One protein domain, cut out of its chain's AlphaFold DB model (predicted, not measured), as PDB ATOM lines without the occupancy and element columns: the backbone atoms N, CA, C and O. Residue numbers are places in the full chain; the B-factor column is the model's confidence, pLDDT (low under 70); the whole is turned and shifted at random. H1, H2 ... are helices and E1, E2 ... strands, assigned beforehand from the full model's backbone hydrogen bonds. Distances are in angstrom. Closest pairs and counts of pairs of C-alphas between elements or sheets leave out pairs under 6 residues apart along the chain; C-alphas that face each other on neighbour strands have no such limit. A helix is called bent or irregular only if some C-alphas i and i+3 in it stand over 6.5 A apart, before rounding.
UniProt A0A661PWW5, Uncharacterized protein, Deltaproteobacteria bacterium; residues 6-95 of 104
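Overview. This is residues 6 to 95 of the 104 residues of an uncharacterized protein of Deltaproteobacteria bacterium (UniProt A0A661PWW5). A curled four-stranded sheet, like part of a barrel, fills one end of an elongated body, and three helices, H2, H3 and H4, cluster at the other end. H2 reaches over one face of the sheet, H3 packs on H2 and H4 away from the sheet, and the small H1 lies at the far end beside E1. The printed part has 90 residues, with four named helices and four named strands in the order H1 E1 H2 H3 H4 E2 E3 E4; the class is mixed, helices and strands. The sheet's order is E1 - E4 - E3 - E2, all antiparallel. The whole is compact, with a radius of gyration of the C-alphas of 12.9 A and spans of 39 by 25 by 18 A.

Arrangement. Start with the strongly twisted sheet, where E2, residues 72 to 74, E3, residues 81 to 87, and E4, residues 89 to 94, form a meander, each strand the antiparallel neighbour of the one before. Look for N 73 and O 82 at 2.8 A between E2 and E3, and N 85 and O 91 at 2.8 A between E3 and E4. E1, residues 14 to 18, is the antiparallel neighbour of E4, with N 15 and O 92 at 2.9 A. H2, residues 20 to 35, is on one face, making two layers, a helix over a sheet; its height over the sheet is 8.0 A, and it lies over E1 and E4, only just slantwise at 59 degrees to E1 on the local plane. H2 is irregular, C-alphas 21 and 24 being 9.1 A apart, and has a kink of 86 degrees near residue 27. With residues 27 to 32 alone it touches H3, residues 45 to 53, in a helical hairpin; the closest C-alphas, of Arg 28 and Leu 52, are 5.2 A apart. H3 also forms a helical hairpin with H4, residues 60 to 70; the C-alphas of Asp 47 and Ala 63, their closest, are 4.5 A apart. H4 only grazes the sheet with residues 65 to 70, and H1, residues 6 to 10, only grazes it with residues 6 to 9. Every O i to N i+4 pair is within hydrogen-bond range in H1, H3 and H4; in H2, 6 of 12 are.

Along the chain. Find C-alpha 6 at (11.997, 73.475, 15.565), where H1 begins. H2 spans 18.1 A, H4 15.3 A and E3 19.6 A. E4 ends at C-alpha 94, (13.835, 84.774, 23.823).

Size, cuts and confidence. The farthest C-alphas, of Ala 11 and Glu 58, are 39.1 A apart. The printed part has no cut and no long link. pLDDT is under 70 at residues 6 to 12 and 36 to 38.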
ATOM      1  N   GLU A   6      11.694  74.814  15.028       54.88
ATOM      2  CA  GLU A   6      11.997  73.475  15.565       54.88
ATOM      3  C   GLU A   6      13.362  73.413  16.279       54.88
ATOM      4  O   GLU A   6      13.509  72.743  17.298       54.88
ATOM      5  N   GLN A   7      14.358  74.150  15.779       53.56
ATOM      6  CA  GLN A   7      15.688  74.245  16.394       53.56
ATOM      7  C   GLN A   7      15.698  75.221  17.575       53.56
ATOM      8  O   GLN A   7      16.499  75.065  18.495       53.56
ATOM      9  N   ALA A   8      14.808  76.216  17.565       55.84
ATOM     10  CA  ALA A   8      14.608  77.119  18.689       55.84
ATOM     11  C   ALA A   8      13.937  76.402  19.878       55.84
ATOM     12  O   ALA A   8      14.372  76.559  21.018       55.84
ATOM     13  N   ALA A   9      12.936  75.554  19.631       55.25
ATOM     14  CA  ALA A   9      12.294  74.772  20.688       55.25
ATOM     15  C   ALA A   9      13.264  73.774  21.359       55.25
ATOM     16  O   ALA A   9      13.330  73.715  22.584       55.25
ATOM     17  N   ASP A  10      14.073  73.044  20.579       53.56
ATOM     18  CA  ASP A  10      15.048  72.066  21.108       53.56
ATOM     19  C   ASP A  10      16.184  72.722  21.914       53.56
ATOM     20  O   ASP A  10      16.716  72.140  22.859       53.56
ATOM     21  N   ALA A  11      16.523  73.971  21.591       57.44
ATOM     22  CA  ALA A  11      17.576  74.712  22.273       57.44
ATOM     23  C   ALA A  11      17.077  75.654  23.393       57.44
ATOM     24  O   ALA A  11      17.885  76.381  23.974       57.44
ATOM     25  N   GLY A  12      15.784  75.608  23.747       63.28
ATOM     26  CA  GLY A  12      15.214  76.368  24.873       63.28
ATOM     27  C   GLY A  12      15.051  77.864  24.592       63.28
ATOM     28  O   GLY A  12      15.255  78.702  25.468       63.28
ATOM     29  N   TYR A  13      14.757  78.203  23.341       73.44
ATOM     30  CA  TYR A  13      14.651  79.571  22.836       73.44
ATOM     31  C   TYR A  13      13.201  80.012  22.602       73.44
ATOM     32  O   TYR A  13      12.919  81.212  22.600       73.44
ATOM     33  N   ILE A  14      12.297  79.048  22.409       79.06
ATOM     34  CA  ILE A  14      10.856  79.259  22.282       79.06
ATOM     35  C   ILE A  14      10.136  78.297  23.222       79.06
ATOM     36  O   ILE A  14      10.396  77.096  23.179       79.06
ATOM     37  N   GLU A  15       9.208  78.812  24.024       81.81
ATOM     38  CA  GLU A  15       8.355  78.015  24.907       81.81
ATOM     39  C   GLU A  15       6.877  78.244  24.589       81.81
ATOM     40  O   GLU A  15       6.418  79.378  24.488       81.81
ATOM     41  N   LEU A  16       6.110  77.163  24.428       84.00
ATOM     42  CA  LEU A  16       4.659  77.251  24.265       84.00
ATOM     43  C   LEU A  16       4.026  77.625  25.611       84.00
ATOM     44  O   LEU A  16       4.109  76.861  26.571       84.00
ATOM     45  N   LEU A  17       3.368  78.782  25.661       83.12
ATOM     46  CA  LEU A  17       2.665  79.268  26.848       83.12
ATOM     47  C   LEU A  17       1.228  78.749  26.877       83.12
ATOM     48  O   LEU A  17       0.782  78.162  27.862       83.12
ATOM     49  N   LEU A  18       0.493  78.988  25.789       83.19
ATOM     50  CA  LEU A  18      -0.926  78.674  25.671       83.19
ATOM     51  C   LEU A  18      -1.225  78.135  24.281       83.19
ATOM     52  O   LEU A  18      -0.831  78.714  23.276       83.19
ATOM     53  N   ASP A  19      -1.971  77.043  24.249       80.81
ATOM     54  CA  ASP A  19      -2.459  76.447  23.014       80.81
ATOM     55  C   ASP A  19      -3.626  77.260  22.414       80.81
ATOM     56  O   ASP A  19      -4.489  77.767  23.151       80.81
ATOM     57  N   GLY A  20      -3.626  77.374  21.083       74.88
ATOM     58  CA  GLY A  20      -4.595  78.105  20.261       74.88
ATOM     59  C   GLY A  20      -6.032  77.582  20.317       74.88
ATOM     60  O   GLY A  20      -6.960  78.305  19.953       74.88
ATOM     61  N   ASP A  21      -6.267  76.388  20.874       77.75
ATOM     62  CA  ASP A  21      -7.601  75.782  21.020       77.75
ATOM     63  C   ASP A  21      -8.553  76.626  21.901       77.75
ATOM     64  O   ASP A  21      -9.776  76.497  21.843       77.75
ATOM     65  N   ARG A  22      -8.009  77.582  22.669       77.25
ATOM     66  CA  ARG A  22      -8.780  78.585  23.433       77.25
ATOM     67  C   ARG A  22      -9.473  79.642  22.560       77.25
ATOM     68  O   ARG A  22     -10.383  80.329  23.041       77.25
ATOM     69  N   GLY A  23      -9.049  79.802  21.307       82.00
ATOM     70  CA  GLY A  23      -9.601  80.768  20.361       82.00
ATOM     71  C   GLY A  23      -9.607  82.200  20.908       82.00
ATOM     72  O   GLY A  23      -8.612  82.697  21.429       82.00
ATOM     73  N   ILE A  24     -10.760  82.868  20.832       83.00
ATOM     74  CA  ILE A  24     -10.895  84.289  21.197       83.00
ATOM     75  C   ILE A  24     -10.649  84.589  22.682       83.00
ATOM     76  O   ILE A  24     -10.457  85.749  23.021       83.00
ATOM     77  N   TYR A  25     -10.663  83.585  23.567       84.38
ATOM     78  CA  TYR A  25     -10.450  83.759  25.011       84.38
ATOM     79  C   TYR A  25      -9.000  83.531  25.447       84.38
ATOM     80  O   TYR A  25      -8.684  83.687  26.626       84.38
ATOM     81  N   LEU A  26      -8.112  83.187  24.513       86.31
ATOM     82  CA  LEU A  26      -6.685  83.029  24.772       86.31
ATOM     83  C   LEU A  26      -6.040  84.278  25.418       86.31
ATOM     84  O   LEU A  26      -5.366  84.102  26.434       86.31
ATOM     85  N   PRO A  27      -6.290  85.519  24.941       85.25
ATOM     86  CA  PRO A  27      -5.761  86.742  25.562       85.25
ATOM     87  C   PRO A  27      -6.152  86.884  27.035       85.25
ATOM     88  O   PRO A  27      -5.337  87.227  27.892       85.25
ATOM     89  N   ARG A  28      -7.417  86.576  27.338       86.75
ATOM     90  CA  ARG A  28      -7.972  86.631  28.689       86.75
ATOM     91  C   ARG A  28      -7.302  85.617  29.611       86.75
ATOM     92  O   ARG A  28      -6.937  85.977  30.725       86.75
ATOM     93  N   ASP A  29      -7.133  84.377  29.154       86.00
ATOM     94  CA  ASP A  29      -6.479  83.321  29.940       86.00
ATOM     95  C   ASP A  29      -5.001  83.653  30.184       86.00
ATOM     96  O   ASP A  29      -4.490  83.426  31.281       86.00
ATOM     97  N   PHE A  30      -4.332  84.264  29.199       84.94
ATOM     98  CA  PHE A  30      -2.973  84.770  29.361       84.94
ATOM     99  C   PHE A  30      -2.890  85.845  30.444       84.94
ATOM    100  O   PHE A  30      -2.059  85.760  31.349       84.94
ATOM    101  N   CYS A  31      -3.782  86.833  30.387       84.69
ATOM    102  CA  CYS A  31      -3.827  87.901  31.377       84.69
ATOM    103  C   CYS A  31      -4.137  87.379  32.786       84.69
ATOM    104  O   CYS A  31      -3.524  87.817  33.755       84.69
ATOM    105  N   ASP A  32      -5.044  86.415  32.912       85.00
ATOM    106  CA  ASP A  32      -5.412  85.837  34.206       85.00
ATOM    107  C   ASP A  32      -4.273  84.998  34.820       85.00
ATOM    108  O   ASP A  32      -3.978  85.122  36.008       85.00
ATOM    109  N   ASN A  33      -3.576  84.193  34.006       80.19
ATOM    110  CA  ASN A  33      -2.576  83.239  34.501       80.19
ATOM    111  C   ASN A  33      -1.142  83.796  34.557       80.19
ATOM    112  O   ASN A  33      -0.387  83.437  35.460       80.19
ATOM    113  N   PHE A  34      -0.732  84.645  33.608       76.81
ATOM    114  CA  PHE A  34       0.678  85.020  33.428       76.81
ATOM    115  C   PHE A  34       0.996  86.429  33.919       76.81
ATOM    116  O   PHE A  34       1.980  86.618  34.633       76.81
ATOM    117  N   ILE A  35       0.161  87.415  33.591       72.56
ATOM    118  CA  ILE A  35       0.411  88.828  33.917       72.56
ATOM    119  C   ILE A  35       0.543  89.045  35.437       72.56
ATOM    120  O   ILE A  35       1.426  89.781  35.879       72.56
ATOM    121  N   GLY A  36      -0.267  88.347  36.245       61.19
ATOM    122  CA  GLY A  36      -0.258  88.473  37.708       61.19
ATOM    123  C   GLY A  36       0.770  87.611  38.456       61.19
ATOM    124  O   GLY A  36       1.117  87.939  39.591       61.19
ATOM    125  N   ALA A  37       1.256  86.517  37.862       60.38
ATOM    126  CA  ALA A  37       2.063  85.515  38.573       60.38
ATOM    127  C   ALA A  37       3.473  85.320  38.001       60.38
ATOM    128  O   ALA A  37       4.393  84.986  38.745       60.38
ATOM    129  N   ALA A  38       3.655  85.534  36.699       63.53
ATOM    130  CA  ALA A  38       4.856  85.124  35.983       63.53
ATOM    131  C   ALA A  38       5.852  86.266  35.743       63.53
ATOM    132  O   ALA A  38       6.744  86.104  34.936       63.53
ATOM    133  N   GLY A  39       5.743  87.420  36.413       70.56
ATOM    134  CA  GLY A  39       6.785  88.462  36.340       70.56
ATOM    135  C   GLY A  39       6.912  89.163  34.980       70.56
ATOM    136  O   GLY A  39       7.966  89.717  34.665       70.56
ATOM    137  N   TRP A  40       5.852  89.148  34.172       81.06
ATOM    138  CA  TRP A  40       5.766  89.963  32.962       81.06
ATOM    139  C   TRP A  40       5.771  91.448  33.332       81.06
ATOM    140  O   TRP A  40       5.291  91.849  34.393       81.06
ATOM    141  N   SER A  41       6.347  92.281  32.476       82.69
ATOM    142  CA  SER A  41       6.412  93.733  32.650       82.69
ATOM    143  C   SER A  41       6.316  94.426  31.294       82.69
ATOM    144  O   SER A  41       6.571  93.807  30.266       82.69
ATOM    145  N   GLY A  42       5.958  95.710  31.287       82.06
ATOM    146  CA  GLY A  42       5.857  96.510  30.060       82.06
ATOM    147  C   GLY A  42       4.458  96.584  29.450       82.06
ATOM    148  O   GLY A  42       4.235  97.439  28.607       82.06
ATOM    149  N   TYR A  43       3.504  95.775  29.912       84.44
ATOM    150  CA  TYR A  43       2.093  95.911  29.543       84.44
ATOM    151  C   TYR A  43       1.423  97.089  30.267       84.44
ATOM    152  O   TYR A  43       1.832  97.463  31.371       84.44
ATOM    153  N   ASP A  44       0.359  97.629  29.674       86.12
ATOM    154  CA  ASP A  44      -0.510  98.601  30.330       86.12
ATOM    155  C   ASP A  44      -1.613  97.889  31.135       86.12
ATOM    156  O   ASP A  44      -2.229  96.920  30.686       86.12
ATOM    157  N   GLU A  45      -1.858  98.347  32.362       86.25
ATOM    158  CA  GLU A  45      -2.876  97.750  33.233       86.25
ATOM    159  C   GLU A  45      -4.307  97.983  32.719       86.25
ATOM    160  O   GLU A  45      -5.219  97.236  33.083       86.25
ATOM    161  N   ASP A  46      -4.534  99.027  31.919       89.50
ATOM    162  CA  ASP A  46      -5.829  99.333  31.314       89.50
ATOM    163  C   ASP A  46      -6.118  98.403  30.129       89.50
ATOM    164  O   ASP A  46      -7.219  97.852  30.027       89.50
ATOM    165  N   ASP A  47      -5.096  98.109  29.317       89.25
ATOM    166  CA  ASP A  47      -5.179  97.093  28.263       89.25
ATOM    167  C   ASP A  47      -5.519  95.719  28.867       89.25
ATOM    168  O   ASP A  47      -6.423  95.023  28.400       89.25
ATOM    169  N   VAL A  48      -4.866  95.346  29.975       87.94
ATOM    170  CA  VAL A  48      -5.147  94.079  30.674       87.94
ATOM    171  C   VAL A  48      -6.597  94.019  31.149       87.94
ATOM    172  O   VAL A  48      -7.260  92.997  30.978       87.94
ATOM    173  N   LYS A  49      -7.132  95.102  31.724       89.00
ATOM    174  CA  LYS A  49      -8.541  95.149  32.154       89.00
ATOM    175  C   LYS A  49      -9.500  95.026  30.979       89.00
ATOM    176  O   LYS A  49     -10.497  94.321  31.106       89.00
ATOM    177  N   THR A  50      -9.185  95.668  29.858       90.81
ATOM    178  CA  THR A  50      -9.967  95.586  28.617       90.81
ATOM    179  C   THR A  50     -10.024  94.144  28.117       90.81
ATOM    180  O   THR A  50     -11.099  93.609  27.850       90.81
ATOM    181  N   VAL A  51      -8.881  93.455  28.099       89.38
ATOM    182  CA  VAL A  51      -8.805  92.034  27.734       89.38
ATOM    183  C   VAL A  51      -9.526  91.134  28.749       89.38
ATOM    184  O   VAL A  51     -10.176  90.154  28.383       89.38
ATOM    185  N   LEU A  52      -9.484  91.459  30.040       86.62
ATOM    186  CA  LEU A  52     -10.228  90.714  31.060       86.62
ATOM    187  C   LEU A  52     -11.748  90.924  30.968       86.62
ATOM    188  O   LEU A  52     -12.494  90.018  31.354       86.62
ATOM    189  N   ASN A  53     -12.208  92.069  30.450       88.75
ATOM    190  CA  ASN A  53     -13.631  92.352  30.239       88.75
ATOM    191  C   ASN A  53     -14.228  91.437  29.156       88.75
ATOM    192  O   ASN A  53     -15.348  90.940  29.294       88.75
ATOM    193  N   GLY A  54     -13.410  91.088  28.160       85.06
ATOM    194  CA  GLY A  54     -13.672  90.026  27.198       85.06
ATOM    195  C   GLY A  54     -13.846  90.525  25.763       85.06
ATOM    196  O   GLY A  54     -13.773  91.719  25.496       85.06
ATOM    197  N   PRO A  55     -14.097  89.607  24.816       85.62
ATOM    198  CA  PRO A  55     -14.099  89.907  23.381       85.62
ATOM    199  C   PRO A  55     -15.287  90.755  22.897       85.62
ATOM    200  O   PRO A  55     -15.398  90.998  21.698       85.62
ATOM    201  N   ASP A  56     -16.190  91.149  23.798       86.50
ATOM    202  CA  ASP A  56     -17.307  92.057  23.504       86.50
ATOM    203  C   ASP A  56     -16.855  93.532  23.497       86.50
ATOM    204  O   ASP A  56     -17.531  94.378  22.916       86.50
ATOM    205  N   ASP A  57     -15.694  93.840  24.090       87.56
ATOM    206  CA  ASP A  57     -15.110  95.181  24.062       87.56
ATOM    207  C   ASP A  57     -14.566  95.550  22.685       87.56
ATOM    208  O   ASP A  57     -13.832  94.790  22.050       87.56
ATOM    209  N   GLU A  58     -14.847  96.783  22.260       91.69
ATOM    210  CA  GLU A  58     -14.356  97.321  20.987       91.69
ATOM    211  C   GLU A  58     -12.819  97.399  20.940       91.69
ATOM    212  O   GLU A  58     -12.225  97.159  19.891       91.69
ATOM    213  N   TRP A  59     -12.183  97.638  22.093       88.50
ATOM    214  CA  TRP A  59     -10.731  97.752  22.245       88.50
ATOM    215  C   TRP A  59     -10.053  96.418  22.571       88.50
ATOM    216  O   TRP A  59      -8.837  96.382  22.723       88.50
ATOM    217  N   TYR A  60     -10.798  95.312  22.676       88.06
ATOM    218  CA  TYR A  60     -10.263  94.018  23.113       88.06
ATOM    219  C   TYR A  60      -9.044  93.563  22.301       88.06
ATOM    220  O   TYR A  60      -8.006  93.202  22.856       88.06
ATOM    221  N   TRP A  61      -9.162  93.593  20.974       88.38
ATOM    222  CA  TRP A  61      -8.100  93.144  20.074       88.38
ATOM    223  C   TRP A  61      -6.922  94.119  20.018       88.38
ATOM    224  O   TRP A  61      -5.783  93.685  19.861       88.38
ATOM    225  N   GLU A  62      -7.185  95.419  20.164       91.06
ATOM    226  CA  GLU A  62      -6.148  96.457  20.193       91.06
ATOM    227  C   GLU A  62      -5.340  96.382  21.487       91.06
ATOM    228  O   GLU A  62      -4.114  96.323  21.442       91.06
ATOM    229  N   ALA A  63      -6.027  96.277  22.625       91.38
ATOM    230  CA  ALA A  63      -5.419  96.068  23.928       91.38
ATOM    231  C   ALA A  63      -4.580  94.789  23.954       91.38
ATOM    232  O   ALA A  63      -3.449  94.784  24.436       91.38
ATOM    233  N   TRP A  64      -5.090  93.704  23.368       89.75
ATOM    234  CA  TRP A  64      -4.325  92.470  23.249       89.75
ATOM    235  C   TRP A  64      -3.047  92.645  22.422       89.75
ATOM    236  O   TRP A  64      -1.988  92.180  22.839       89.75
ATOM    237  N   GLN A  65      -3.114  93.345  21.287       88.50
ATOM    238  CA  GLN A  65      -1.923  93.632  20.488       88.50
ATOM    239  C   GLN A  65      -0.916  94.522  21.222       88.50
ATOM    240  O   GLN A  65       0.279  94.245  21.175       88.50
ATOM    241  N   ASN A  66      -1.379  95.538  21.955       89.44
ATOM    242  CA  ASN A  66      -0.503  96.355  22.798       89.44
ATOM    243  C   ASN A  66       0.217  95.507  23.848       89.44
ATOM    244  O   ASN A  66       1.419  95.675  24.056       89.44
ATOM    245  N   ILE A  67      -0.500  94.573  24.484       88.00
ATOM    246  CA  ILE A  67       0.095  93.640  25.442       88.00
ATOM    247  C   ILE A  67       1.113  92.749  24.738       88.00
ATOM    248  O   ILE A  67       2.207  92.609  25.257       88.00
ATOM    249  N   LEU A  68       0.816  92.175  23.571       86.62
ATOM    250  CA  LEU A  68       1.776  91.342  22.838       86.62
ATOM    251  C   LEU A  68       3.065  92.093  22.482       86.62
ATOM    252  O   LEU A  68       4.153  91.563  22.696       86.62
ATOM    253  N   ASP A  69       2.942  93.320  21.978       86.56
ATOM    254  CA  ASP A  69       4.082  94.146  21.568       86.56
ATOM    255  C   ASP A  69       4.898  94.652  22.770       86.56
ATOM    256  O   ASP A  69       6.128  94.718  22.724       86.56
ATOM    257  N   SER A  70       4.224  94.961  23.884       86.94
ATOM    258  CA  SER A  70       4.861  95.578  25.053       86.94
ATOM    259  C   SER A  70       5.247  94.585  26.155       86.94
ATOM    260  O   SER A  70       6.077  94.909  27.009       86.94
ATOM    261  N   ALA A  71       4.662  93.384  26.183       86.69
ATOM    262  CA  ALA A  71       4.907  92.396  27.225       86.69
ATOM    263  C   ALA A  71       6.300  91.783  27.080       86.69
ATOM    264  O   ALA A  71       6.610  91.036  26.150       86.69
ATOM    265  N   VAL A  72       7.123  92.049  28.089       87.00
ATOM    266  CA  VAL A  72       8.459  91.490  28.226       87.00
ATOM    267  C   VAL A  72       8.538  90.730  29.535       87.00
ATOM    268  O   VAL A  72       8.355  91.288  30.619       87.00
ATOM    269  N   TYR A  73       8.857  89.448  29.445       86.19
ATOM    270  CA  TYR A  73       9.221  88.651  30.602       86.19
ATOM    271  C   TYR A  73      10.728  88.726  30.803       86.19
ATOM    272  O   TYR A  73      11.508  88.536  29.873       86.19
ATOM    273  N   THR A  74      11.148  89.044  32.024       85.06
ATOM    274  CA  THR A  74      12.559  88.983  32.404       85.06
ATOM    275  C   THR A  74      12.726  87.847  33.386       85.06
ATOM    276  O   THR A  74      12.239  87.923  34.512       85.06
ATOM    277  N   ASP A  75      13.427  86.810  32.948       82.12
ATOM    278  CA  ASP A  75      13.692  85.650  33.774       82.12
ATOM    279  C   ASP A  75      14.573  86.054  34.970       82.12
ATOM    280  O   ASP A  75      15.682  86.560  34.767       82.12
ATOM    281  N   PRO A  76      14.113  85.887  36.220       77.19
ATOM    282  CA  PRO A  76      14.852  86.350  37.390       77.19
ATOM    283  C   PRO A  76      16.084  85.487  37.699       77.19
ATOM    284  O   PRO A  76      16.981  85.953  38.401       77.19
ATOM    285  N   GLU A  77      16.144  84.249  37.198       78.62
ATOM    286  CA  GLU A  77      17.258  83.327  37.444       78.62
ATOM    287  C   GLU A  77      18.431  83.578  36.488       78.62
ATOM    288  O   GLU A  77      19.592  83.588  36.900       78.62
ATOM    289  N   THR A  78      18.134  83.811  35.210       77.81
ATOM    290  CA  THR A  78      19.129  83.972  34.138       77.81
ATOM    291  C   THR A  78      19.299  85.416  33.667       77.81
ATOM    292  O   THR A  78      20.319  85.747  33.061       77.81
ATOM    293  N   GLY A  79      18.326  86.292  33.932       78.19
ATOM    294  CA  GLY A  79      18.264  87.653  33.391       78.19
ATOM    295  C   GLY A  79      17.887  87.715  31.907       78.19
ATOM    296  O   GLY A  79      17.995  88.782  31.296       78.19
ATOM    297  N   ALA A  80      17.485  86.592  31.303       82.38
ATOM    298  CA  ALA A  80      17.082  86.541  29.906       82.38
ATOM    299  C   ALA A  80      15.747  87.262  29.698       82.38
ATOM    300  O   ALA A  80      14.817  87.125  30.491       82.38
ATOM    301  N   LYS A  81      15.648  88.022  28.605       85.75
ATOM    302  CA  LYS A  81      14.398  88.661  28.194       85.75
ATOM    303  C   LYS A  81      13.653  87.765  27.223       85.75
ATOM    304  O   LYS A  81      14.273  87.171  26.343       85.75
ATOM    305  N   TRP A  82      12.342  87.728  27.359       86.12
ATOM    306  CA  TRP A  82      11.434  86.959  26.532       86.12
ATOM    307  C   TRP A  82      10.281  87.852  26.097       86.12
ATOM    308  O   TRP A  82       9.789  88.665  26.878       86.12
ATOM    309  N   PHE A  83       9.872  87.689  24.852       86.25
ATOM    310  CA  PHE A  83       8.757  88.384  24.233       86.25
ATOM    311  C   PHE A  83       7.637  87.395  23.957       86.25
ATOM    312  O   PHE A  83       7.892  86.206  23.762       86.25
ATOM    313  N   VAL A  84       6.400  87.878  23.934       85.56
ATOM    314  CA  VAL A  84       5.260  87.053  23.540       85.56
ATOM    315  C   VAL A  84       5.092  87.123  22.027       85.56
ATOM    316  O   VAL A  84       5.112  88.196  21.437       85.56
ATOM    317  N   TYR A  85       4.899  85.971  21.402       83.88
ATOM    318  CA  TYR A  85       4.576  85.840  19.992       83.88
ATOM    319  C   TYR A  85       3.307  85.006  19.836       83.88
ATOM    320  O   TYR A  85       3.136  83.995  20.518       83.88
ATOM    321  N   GLN A  86       2.413  85.426  18.945       81.94
ATOM    322  CA  GLN A  86       1.158  84.733  18.681       81.94
ATOM    323  C   GLN A  86       1.088  84.306  17.212       81.94
ATOM    324  O   GLN A  86       1.077  85.161  16.330       81.94
ATOM    325  N   ASP A  87       0.970  83.000  16.974       75.88
ATOM    326  CA  ASP A  87       0.711  82.396  15.659       75.88
ATOM    327  C   ASP A  87      -0.208  81.184  15.866       75.88
ATOM    328  O   ASP A  87       0.249  80.063  16.091       75.88
ATOM    329  N   ASP A  88      -1.517  81.460  15.943       79.81
ATOM    330  CA  ASP A  88      -2.596  80.576  16.433       79.81
ATOM    331  C   ASP A  88      -2.485  80.220  17.929       79.81
ATOM    332  O   ASP A  88      -3.399  80.477  18.713       79.81
ATOM    333  N   SER A  89      -1.318  79.743  18.349       86.06
ATOM    334  CA  SER A  89      -0.931  79.530  19.741       86.06
ATOM    335  C   SER A  89      -0.028  80.653  20.258       86.06
ATOM    336  O   SER A  89       0.544  81.431  19.491       86.06
ATOM    337  N   LEU A  90       0.096  80.745  21.581       85.81
ATOM    338  CA  LEU A  90       0.935  81.725  22.258       85.81
ATOM    339  C   LEU A  90       2.282  81.124  22.642       85.81
ATOM    340  O   LEU A  90       2.347  80.139  23.383       85.81
ATOM    341  N   PHE A  91       3.350  81.778  22.219       85.00
ATOM    342  CA  PHE A  91       4.720  81.356  22.449       85.00
ATOM    343  C   PHE A  91       5.517  82.466  23.137       85.00
ATOM    344  O   PHE A  91       5.366  83.639  22.815       85.00
ATOM    345  N   ALA A  92       6.389  82.108  24.072       85.88
ATOM    346  CA  ALA A  92       7.430  82.984  24.588       85.88
ATOM    347  C   ALA A  92       8.698  82.774  23.763       85.88
ATOM    348  O   ALA A  92       9.201  81.657  23.690       85.88
ATOM    349  N   VAL A  93       9.233  83.834  23.166       84.06
ATOM    350  CA  VAL A  93      10.445  83.804  22.341       84.06
ATOM    351  C   VAL A  93      11.531  84.625  23.019       84.06
ATOM    352  O   VAL A  93      11.306  85.771  23.408       84.06
ATOM    353  N   ARG A  94      12.730  84.064  23.173       83.25
ATOM    354  CA  ARG A  94      13.835  84.774  23.823       83.25
ATOM    355  C   ARG A  94      14.336  85.938  22.957       83.25
ATOM    356  O   ARG A  94      14.629  85.780  21.781       83.25
ATOM    357  N   ALA A  95      14.538  87.099  23.569       74.19
ATOM    358  CA  ALA A  95      15.035  88.323  22.931       74.19
ATOM    359  C   ALA A  95      16.419  88.188  22.276       74.19
ATOM    360  O   ALA A  95      16.804  88.989  21.432       74.19
TER     361      ALA A  95